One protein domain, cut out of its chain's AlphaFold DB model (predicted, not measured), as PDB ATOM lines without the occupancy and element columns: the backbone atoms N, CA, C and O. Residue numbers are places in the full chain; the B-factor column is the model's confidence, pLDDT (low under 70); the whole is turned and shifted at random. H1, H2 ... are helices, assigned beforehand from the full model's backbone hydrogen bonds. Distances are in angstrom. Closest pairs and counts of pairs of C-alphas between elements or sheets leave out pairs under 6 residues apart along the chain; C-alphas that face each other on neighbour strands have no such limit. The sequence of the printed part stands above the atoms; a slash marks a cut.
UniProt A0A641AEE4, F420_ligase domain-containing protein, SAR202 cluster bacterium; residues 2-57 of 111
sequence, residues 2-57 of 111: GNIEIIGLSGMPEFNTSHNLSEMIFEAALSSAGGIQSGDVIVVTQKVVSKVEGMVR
ATOM      1  N   GLY A   2      -8.390 -13.712  31.523       84.25
ATOM      2  CA  GLY A   2      -7.226 -14.596  31.407       84.25
ATOM      3  C   GLY A   2      -7.596 -16.033  31.776       84.25
ATOM      4  O   GLY A   2      -8.552 -16.236  32.527       84.25
ATOM      5  N   ASN A   3      -6.856 -17.001  31.243       91.50
ATOM      6  CA  ASN A   3      -6.951 -18.402  31.649       91.50
ATOM      7  C   ASN A   3      -6.009 -18.643  32.838       91.50
ATOM      8  O   ASN A   3      -4.948 -18.027  32.910       91.50
ATOM      9  N   ILE A   4      -6.405 -19.520  33.760       94.94
ATOM     10  CA  ILE A   4      -5.557 -20.016  34.850       94.94
ATOM     11  C   ILE A   4      -5.458 -21.526  34.684       94.94
ATOM     12  O   ILE A   4      -6.481 -22.190  34.509       94.94
ATOM     13  N   GLU A   5      -4.244 -22.053  34.787       95.69
ATOM     14  CA  GLU A   5      -3.968 -23.486  34.778       95.69
ATOM     15  C   GLU A   5      -3.230 -23.880  36.060       95.69
ATOM     16  O   GLU A   5      -2.428 -23.117  36.593       95.69
ATOM     17  N   ILE A   6      -3.538 -25.070  36.580       97.06
ATOM     18  CA  ILE A   6      -2.895 -25.644  37.764       97.06
ATOM     19  C   ILE A   6      -2.397 -27.024  37.363       97.06
ATOM     20  O   ILE A   6      -3.197 -27.906  37.042       97.06
ATOM     21  N   ILE A   7      -1.081 -27.206  37.381       97.06
ATOM     22  CA  ILE A   7      -0.429 -28.417  36.890       97.06
ATOM     23  C   ILE A   7       0.314 -29.074  38.052       97.06
ATOM     24  O   ILE A   7       1.166 -28.463  38.691       97.06
ATOM     25  N   GLY A   8      -0.027 -30.329  38.342       96.94
ATOM     26  CA  GLY A   8       0.695 -31.133  39.322       96.94
ATOM     27  C   GLY A   8       1.999 -31.665  38.731       96.94
ATOM     28  O   GLY A   8       1.990 -32.257  37.654       96.94
ATOM     29  N   LEU A   9       3.108 -31.491  39.450       96.81
ATOM     30  CA  LEU A   9       4.392 -32.077  39.066       96.81
ATOM     31  C   LEU A   9       4.445 -33.549  39.487       96.81
ATOM     32  O   LEU A   9       4.208 -33.882  40.649       96.81
ATOM     33  N   SER A  10       4.743 -34.429  38.534       92.94
ATOM     34  CA  SER A  10       4.819 -35.879  38.740       92.94
ATOM     35  C   SER A  10       6.271 -36.380  38.732       92.94
ATOM     36  O   SER A  10       7.184 -35.640  38.382       92.94
ATOM     37  N   GLY A  11       6.503 -37.628  39.155       91.50
ATOM     38  CA  GLY A  11       7.843 -38.238  39.132       91.50
ATOM     39  C   GLY A  11       8.783 -37.821  40.272       91.50
ATOM     40  O   GLY A  11       9.964 -38.153  40.237       91.50
ATOM     41  N   MET A  12       8.271 -37.126  41.290       94.06
ATOM     42  CA  MET A  12       9.051 -36.720  42.462       94.06
ATOM     43  C   MET A  12       9.332 -37.907  43.403       94.06
ATOM     44  O   MET A  12       8.434 -38.726  43.623       94.06
ATOM     45  N   PRO A  13      10.539 -38.014  43.989       94.94
ATOM     46  CA  PRO A  13      10.885 -39.090  44.909       94.94
ATOM     47  C   PRO A  13      10.406 -38.790  46.334       94.94
ATOM     48  O   PRO A  13       9.851 -37.734  46.644       94.94
ATOM     49  N   GLU A  14      10.721 -39.709  47.242       96.12
ATOM     50  CA  GLU A  14      10.760 -39.395  48.666       96.12
ATOM     51  C   GLU A  14      12.000 -38.535  48.974       96.12
ATOM     52  O   GLU A  14      13.139 -38.983  48.833       96.12
ATOM     53  N   PHE A  15      11.775 -37.285  49.387       96.75
ATOM     54  CA  PHE A  15      12.845 -36.317  49.649       96.75
ATOM     55  C   PHE A  15      13.623 -36.610  50.938       96.75
ATOM     56  O   PHE A  15      13.074 -37.080  51.935       96.75
ATOM     57  N   ASN A  16      14.903 -36.249  50.924       97.31
ATOM     58  CA  ASN A  16      15.834 -36.285  52.054       97.31
ATOM     59  C   ASN A  16      16.934 -35.220  51.840       97.31
ATOM     60  O   ASN A  16      16.921 -34.520  50.827       97.31
ATOM     61  N   THR A  17      17.903 -35.135  52.749       97.69
ATOM     62  CA  THR A  17      18.962 -34.111  52.746       97.69
ATOM     63  C   THR A  17      19.964 -34.192  51.591       97.69
ATOM     64  O   THR A  17      20.729 -33.254  51.402       97.69
ATOM     65  N   SER A  18      19.988 -35.273  50.800       97.44
ATOM     66  CA  SER A  18      20.860 -35.365  49.620       97.44
ATOM     67  C   SER A  18      20.235 -34.782  48.350       97.44
ATOM     68  O   SER A  18      20.878 -34.794  47.304       97.44
ATOM     69  N   HIS A  19      18.976 -34.338  48.397       97.62
ATOM     70  CA  HIS A  19      18.256 -33.852  47.222       97.62
ATOM     71  C   HIS A  19      18.321 -32.328  47.095       97.62
ATOM     72  O   HIS A  19      18.087 -31.606  48.061       97.62
ATOM     73  N   ASN A  20      18.538 -31.841  45.869       97.12
ATOM     74  CA  ASN A  20      18.370 -30.431  45.532       97.12
ATOM     75  C   ASN A  20      16.929 -30.166  45.068       97.12
ATOM     76  O   ASN A  20      16.557 -30.483  43.940       97.12
ATOM     77  N   LEU A  21      16.106 -29.578  45.936       96.88
ATOM     78  CA  LEU A  21      14.681 -29.386  45.667       96.88
ATOM     79  C   LEU A  21      14.401 -28.522  44.426       96.88
ATOM     80  O   LEU A  21      13.458 -28.817  43.693       96.88
ATOM     81  N   SER A  22      15.198 -27.480  44.165       96.06
ATOM     82  CA  SER A  22      14.946 -26.565  43.043       96.06
ATOM     83  C   SER A  22      15.225 -27.222  41.691       96.06
ATOM     84  O   SER A  22      14.402 -27.110  40.783       96.06
ATOM     85  N   GLU A  23      16.324 -27.971  41.579       96.56
ATOM     86  CA  GLU A  23      16.645 -28.761  40.383       96.56
ATOM     87  C   GLU A  23      15.554 -29.795  40.100       96.56
ATOM     88  O   GLU A  23      15.073 -29.907  38.976       96.56
ATOM     89  N   MET A  24      15.079 -30.501  41.130       96.62
ATOM     90  CA  MET A  24      14.035 -31.512  40.950       96.62
ATOM     91  C   MET A  24      12.693 -30.911  40.521       96.62
ATOM     92  O   MET A  24      11.997 -31.497  39.694       96.62
ATOM     93  N   ILE A  25      12.333 -29.733  41.044       97.12
ATOM     94  CA  ILE A  25      11.147 -28.988  40.592       97.12
ATOM     95  C   ILE A  25      11.294 -28.582  39.126       97.12
ATOM     96  O   ILE A  25      10.349 -28.761  38.358       97.12
ATOM     97  N   PHE A  26      12.459 -28.069  38.731       96.50
ATOM     98  CA  PHE A  26      12.722 -27.663  37.354       96.50
ATOM     99  C   PHE A  26      12.578 -28.837  36.372       96.50
ATOM    100  O   PHE A  26      11.819 -28.744  35.407       96.50
ATOM    101  N   GLU A  27      13.216 -29.972  36.661       96.56
ATOM    102  CA  GLU A  27      13.145 -31.174  35.818       96.56
ATOM    103  C   GLU A  27      11.723 -31.763  35.747       96.56
ATOM    104  O   GLU A  27      11.226 -32.140  34.676       96.56
ATOM    105  N   ALA A  28      11.007 -31.797  36.874       96.94
ATOM    106  CA  ALA A  28       9.622 -32.262  36.898       96.94
ATOM    107  C   ALA A  28       8.682 -31.322  36.121       96.94
ATOM    108  O   ALA A  28       7.739 -31.788  35.477       96.94
ATOM    109  N   ALA A  29       8.942 -30.011  36.130       97.25
ATOM    110  CA  ALA A  29       8.171 -29.031  35.369       97.25
ATOM    111  C   ALA A  29       8.413 -29.143  33.859       97.25
ATOM    112  O   ALA A  29       7.458 -29.050  33.086       97.25
ATOM    113  N   LEU A  30       9.649 -29.414  33.421       96.38
ATOM    114  CA  LEU A  30       9.943 -29.676  32.006       96.38
ATOM    115  C   LEU A  30       9.105 -30.836  31.454       96.38
ATOM    116  O   LEU A  30       8.545 -30.727  30.364       96.38
ATOM    117  N   SER A  31       8.976 -31.920  32.221       95.19
ATOM    118  CA  SER A  31       8.235 -33.115  31.800       95.19
ATOM    119  C   SER A  31       6.718 -33.023  32.005       95.19
ATOM    120  O   SER A  31       5.969 -33.530  31.173       95.19
ATOM    121  N   SER A  32       6.251 -32.387  33.085       95.88
ATOM    122  CA  SER A  32       4.823 -32.361  33.454       95.88
ATOM    123  C   SER A  32       4.073 -31.122  32.946       95.88
ATOM    124  O   SER A  32       2.864 -31.194  32.746       95.88
ATOM    125  N   ALA A  33       4.766 -29.995  32.748       95.38
ATOM    126  CA  ALA A  33       4.164 -28.690  32.450       95.38
ATOM    127  C   ALA A  33       4.731 -28.010  31.188       95.38
ATOM    128  O   ALA A  33       4.319 -26.907  30.846       95.38
ATOM    129  N   GLY A  34       5.672 -28.647  30.479       94.69
ATOM    130  CA  GLY A  34       6.350 -28.035  29.331       94.69
ATOM    131  C   GLY A  34       7.381 -26.966  29.716       94.69
ATOM    132  O   GLY A  34       7.790 -26.177  28.865       94.69
ATOM    133  N   GLY A  35       7.817 -26.953  30.981       96.06
ATOM    134  CA  GLY A  35       8.774 -26.000  31.543       96.06
ATOM    135  C   GLY A  35       8.131 -24.910  32.401       96.06
ATOM    136  O   GLY A  35       6.916 -24.846  32.539       96.06
ATOM    137  N   ILE A  36       8.977 -24.067  32.999       96.19
ATOM    138  CA  ILE A  36       8.571 -22.917  33.822       96.19
ATOM    139  C   ILE A  36       8.691 -21.651  32.975       96.19
ATOM    140  O   ILE A  36       9.722 -21.420  32.339       96.19
ATOM    141  N   GLN A  37       7.653 -20.821  32.978       95.44
ATOM    142  CA  GLN A  37       7.564 -19.588  32.205       95.44
ATOM    143  C   GLN A  37       7.562 -18.347  33.105       95.44
ATOM    144  O   GLN A  37       7.349 -18.397  34.316       95.44
ATOM    145  N   SER A  38       7.836 -17.187  32.504       95.69
ATOM    146  CA  SER A  38       7.797 -15.918  33.232       95.69
ATOM    147  C   SER A  38       6.369 -15.607  33.681       95.69
ATOM    148  O   SER A  38       5.461 -15.540  32.857       95.69
ATOM    149  N   GLY A  39       6.195 -15.387  34.985       94.50
ATOM    150  CA  GLY A  39       4.891 -15.145  35.604       94.50
ATOM    151  C   GLY A  39       4.280 -16.373  36.280       94.50
ATOM    152  O   GLY A  39       3.288 -16.216  36.992       94.50
ATOM    153  N   ASP A  40       4.881 -17.555  36.120       96.44
ATOM    154  CA  ASP A  40       4.433 -18.758  36.816       96.44
ATOM    155  C   ASP A  40       4.685 -18.670  38.324       96.44
ATOM    156  O   ASP A  40       5.659 -18.076  38.797       96.44
ATOM    157  N   VAL A  41       3.804 -19.318  39.088       97.00
ATOM    158  CA  VAL A  41       3.919 -19.451  40.541       97.00
ATOM    159  C   VAL A  41       4.191 -20.906  40.884       97.00
ATOM    160  O   VAL A  41       3.383 -21.789  40.599       97.00
ATOM    161  N   ILE A  42       5.315 -21.149  41.553       96.88
ATOM    162  CA  ILE A  42       5.674 -22.473  42.056       96.88
ATOM    163  C   ILE A  42       5.140 -22.599  43.480       96.88
ATOM    164  O   ILE A  42       5.538 -21.853  44.372       96.88
ATOM    165  N   VAL A  43       4.247 -23.563  43.700       96.94
ATOM    166  CA  VAL A  43       3.705 -23.867  45.028       96.94
ATOM    167  C   VAL A  43       4.344 -25.147  45.543       96.94
ATOM    168  O   VAL A  43       4.231 -26.205  44.927       96.94
ATOM    169  N   VAL A  44       4.996 -25.054  46.698       96.44
ATOM    170  CA  VAL A  44       5.696 -26.171  47.337       96.44
ATOM    171  C   VAL A  44       5.125 -26.382  48.732       96.44
ATOM    172  O   VAL A  44       4.858 -25.429  49.462       96.44
ATOM    173  N   THR A  45       4.924 -27.641  49.121       95.38
ATOM    174  CA  THR A  45       4.506 -27.955  50.494       95.38
ATOM    175  C   THR A  45       5.682 -27.818  51.457       95.38
ATOM    176  O   THR A  45       6.801 -28.225  51.153       95.38
ATOM    177  N   GLN A  46       5.425 -27.323  52.665       94.50
ATOM    178  CA  GLN A  46       6.464 -27.158  53.684       94.50
ATOM    179  C   GLN A  46       7.172 -28.483  54.035       94.50
ATOM    180  O   GLN A  46       8.374 -28.492  54.266       94.50
ATOM    181  N   LYS A  47       6.475 -29.630  53.976       94.81
ATOM    182  CA  LYS A  47       7.054 -30.943  54.313       94.81
ATOM    183  C   LYS A  47       8.283 -31.308  53.475       94.81
ATOM    184  O   LYS A  47       9.222 -31.880  54.023       94.81
ATOM    185  N   VAL A  48       8.277 -31.042  52.166       96.50
ATOM    186  CA  VAL A  48       9.429 -31.397  51.316       96.50
ATOM    187  C   VAL A  48      10.613 -30.472  51.575       96.50
ATOM    188  O   VAL A  48      11.737 -30.959  51.636       96.50
ATOM    189  N   VAL A  49      10.347 -29.190  51.843       96.31
ATOM    190  CA  VAL A  49      11.358 -28.204  52.252       96.31
ATOM    191  C   VAL A  49      12.019 -28.648  53.561       96.31
ATOM    192  O   VAL A  49      13.226 -28.858  53.609       96.31
ATOM    193  N   SER A  50      11.224 -28.975  54.584       95.06
ATOM    194  CA  SER A  50      11.741 -29.452  55.874       95.06
ATOM    195  C   SER A  50      12.578 -30.735  55.770       95.06
ATOM    196  O   SER A  50      13.505 -30.932  56.552       95.06
ATOM    197  N   LYS A  51      12.286 -31.627  54.817       96.69
ATOM    198  CA  LYS A  51      13.076 -32.853  54.615       96.69
ATOM    199  C   LYS A  51      14.441 -32.578  53.993       96.69
ATOM    200  O   LYS A  51      15.423 -33.165  54.444       96.69
ATOM    201  N   VAL A  52      14.504 -31.724  52.969       97.69
ATOM    202  CA  VAL A  52      15.779 -31.387  52.314       97.69
ATOM    203  C   VAL A  52      16.668 -30.532  53.219       97.69
ATOM    204  O   VAL A  52      17.881 -30.693  53.201       97.69
ATOM    205  N   GLU A  53      16.069 -29.720  54.091       95.56
ATOM    206  CA  GLU A  53      16.773 -28.907  55.095       95.56
ATOM    207  C   GLU A  53      17.182 -29.690  56.357       95.56
ATOM    208  O   GLU A  53      17.783 -29.131  57.269       95.56
ATOM    209  N   GLY A  54      16.873 -30.989  56.448       95.62
ATOM    210  CA  GLY A  54      17.292 -31.813  57.587       95.62
ATOM    211  C   GLY A  54      16.528 -31.531  58.884       95.62
ATOM    212  O   GLY A  54      17.044 -31.751  59.980       95.62
ATOM    213  N   MET A  55      15.276 -31.083  58.788       94.56
ATOM    214  CA  MET A  55      14.416 -30.766  59.938       94.56
ATOM    215  C   MET A  55      13.660 -31.980  60.499       94.56
ATOM    216  O   MET A  55      12.790 -31.841  61.356       94.56
ATOM    217  N   VAL A  56      13.989 -33.190  60.044       95.12
ATOM    218  CA  VAL A  56      13.467 -34.430  60.633       95.12
ATOM    219  C   VAL A  56      14.157 -34.668  61.981       95.12
ATOM    220  O   VAL A  56      15.368 -34.479  62.106       95.12
ATOM    221  N   ARG A  57      13.390 -35.056  63.002       95.12
ATOM    222  CA  ARG A  57      13.882 -35.382  64.347       95.12
ATOM    223  C   ARG A  57      13.366 -36.755  64.756       95.12
ATOM    224  O   ARG A  57      12.200 -37.058  64.499       95.12
TER     225      ARG A  57
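Overview. This is residues 2 to 57 of the 111 residues of the protein "F420_ligase domain-containing protein" of SAR202 cluster bacterium (UniProt A0A641AEE4). With little regular structure, the printed part is a rod made mostly of long loops that run back and forth beside one helix, H1, with a shorter helix, H2, near the end that holds Arg 57. The stretch 2 to 20 runs along the rod and folds back into H1; the link 34 to 45 returns to H2. The 56 printed residues hold two named helices, H1 then H2, and no named strand; the class is all helix, with 20 residues in named elements. The whole is only just loose, close to compact, with a radius of gyration of the C-alphas of 12.6 A and spans of 44 by 19 by 17 A.

Along the chain. H1, residues 21 to 33, begins at C-alpha 21 (14.681, -29.386, 45.667) and is 16.9 A long. H2, residues 46 to 52, ends at C-alpha 52 (15.779, -31.387, 52.314).

Arrangement. H1, with residue 21 alone, only just touches H2, with 3 pairs of C-alphas within 8 A; the closest, Leu 21 and Val 52, are 7.0 A apart. They run opposite ways at a steep tilt of 60 degrees. In both helices every O i to N i+4 pair is within hydrogen-bond range.

Size, cuts and confidence. The C-alphas farthest apart, of Gly 2 and Arg 57, are 44.3 A apart. The printed part has no cut, H1 to H2 is a long link, and no printed residue is under 70 in pLDDT.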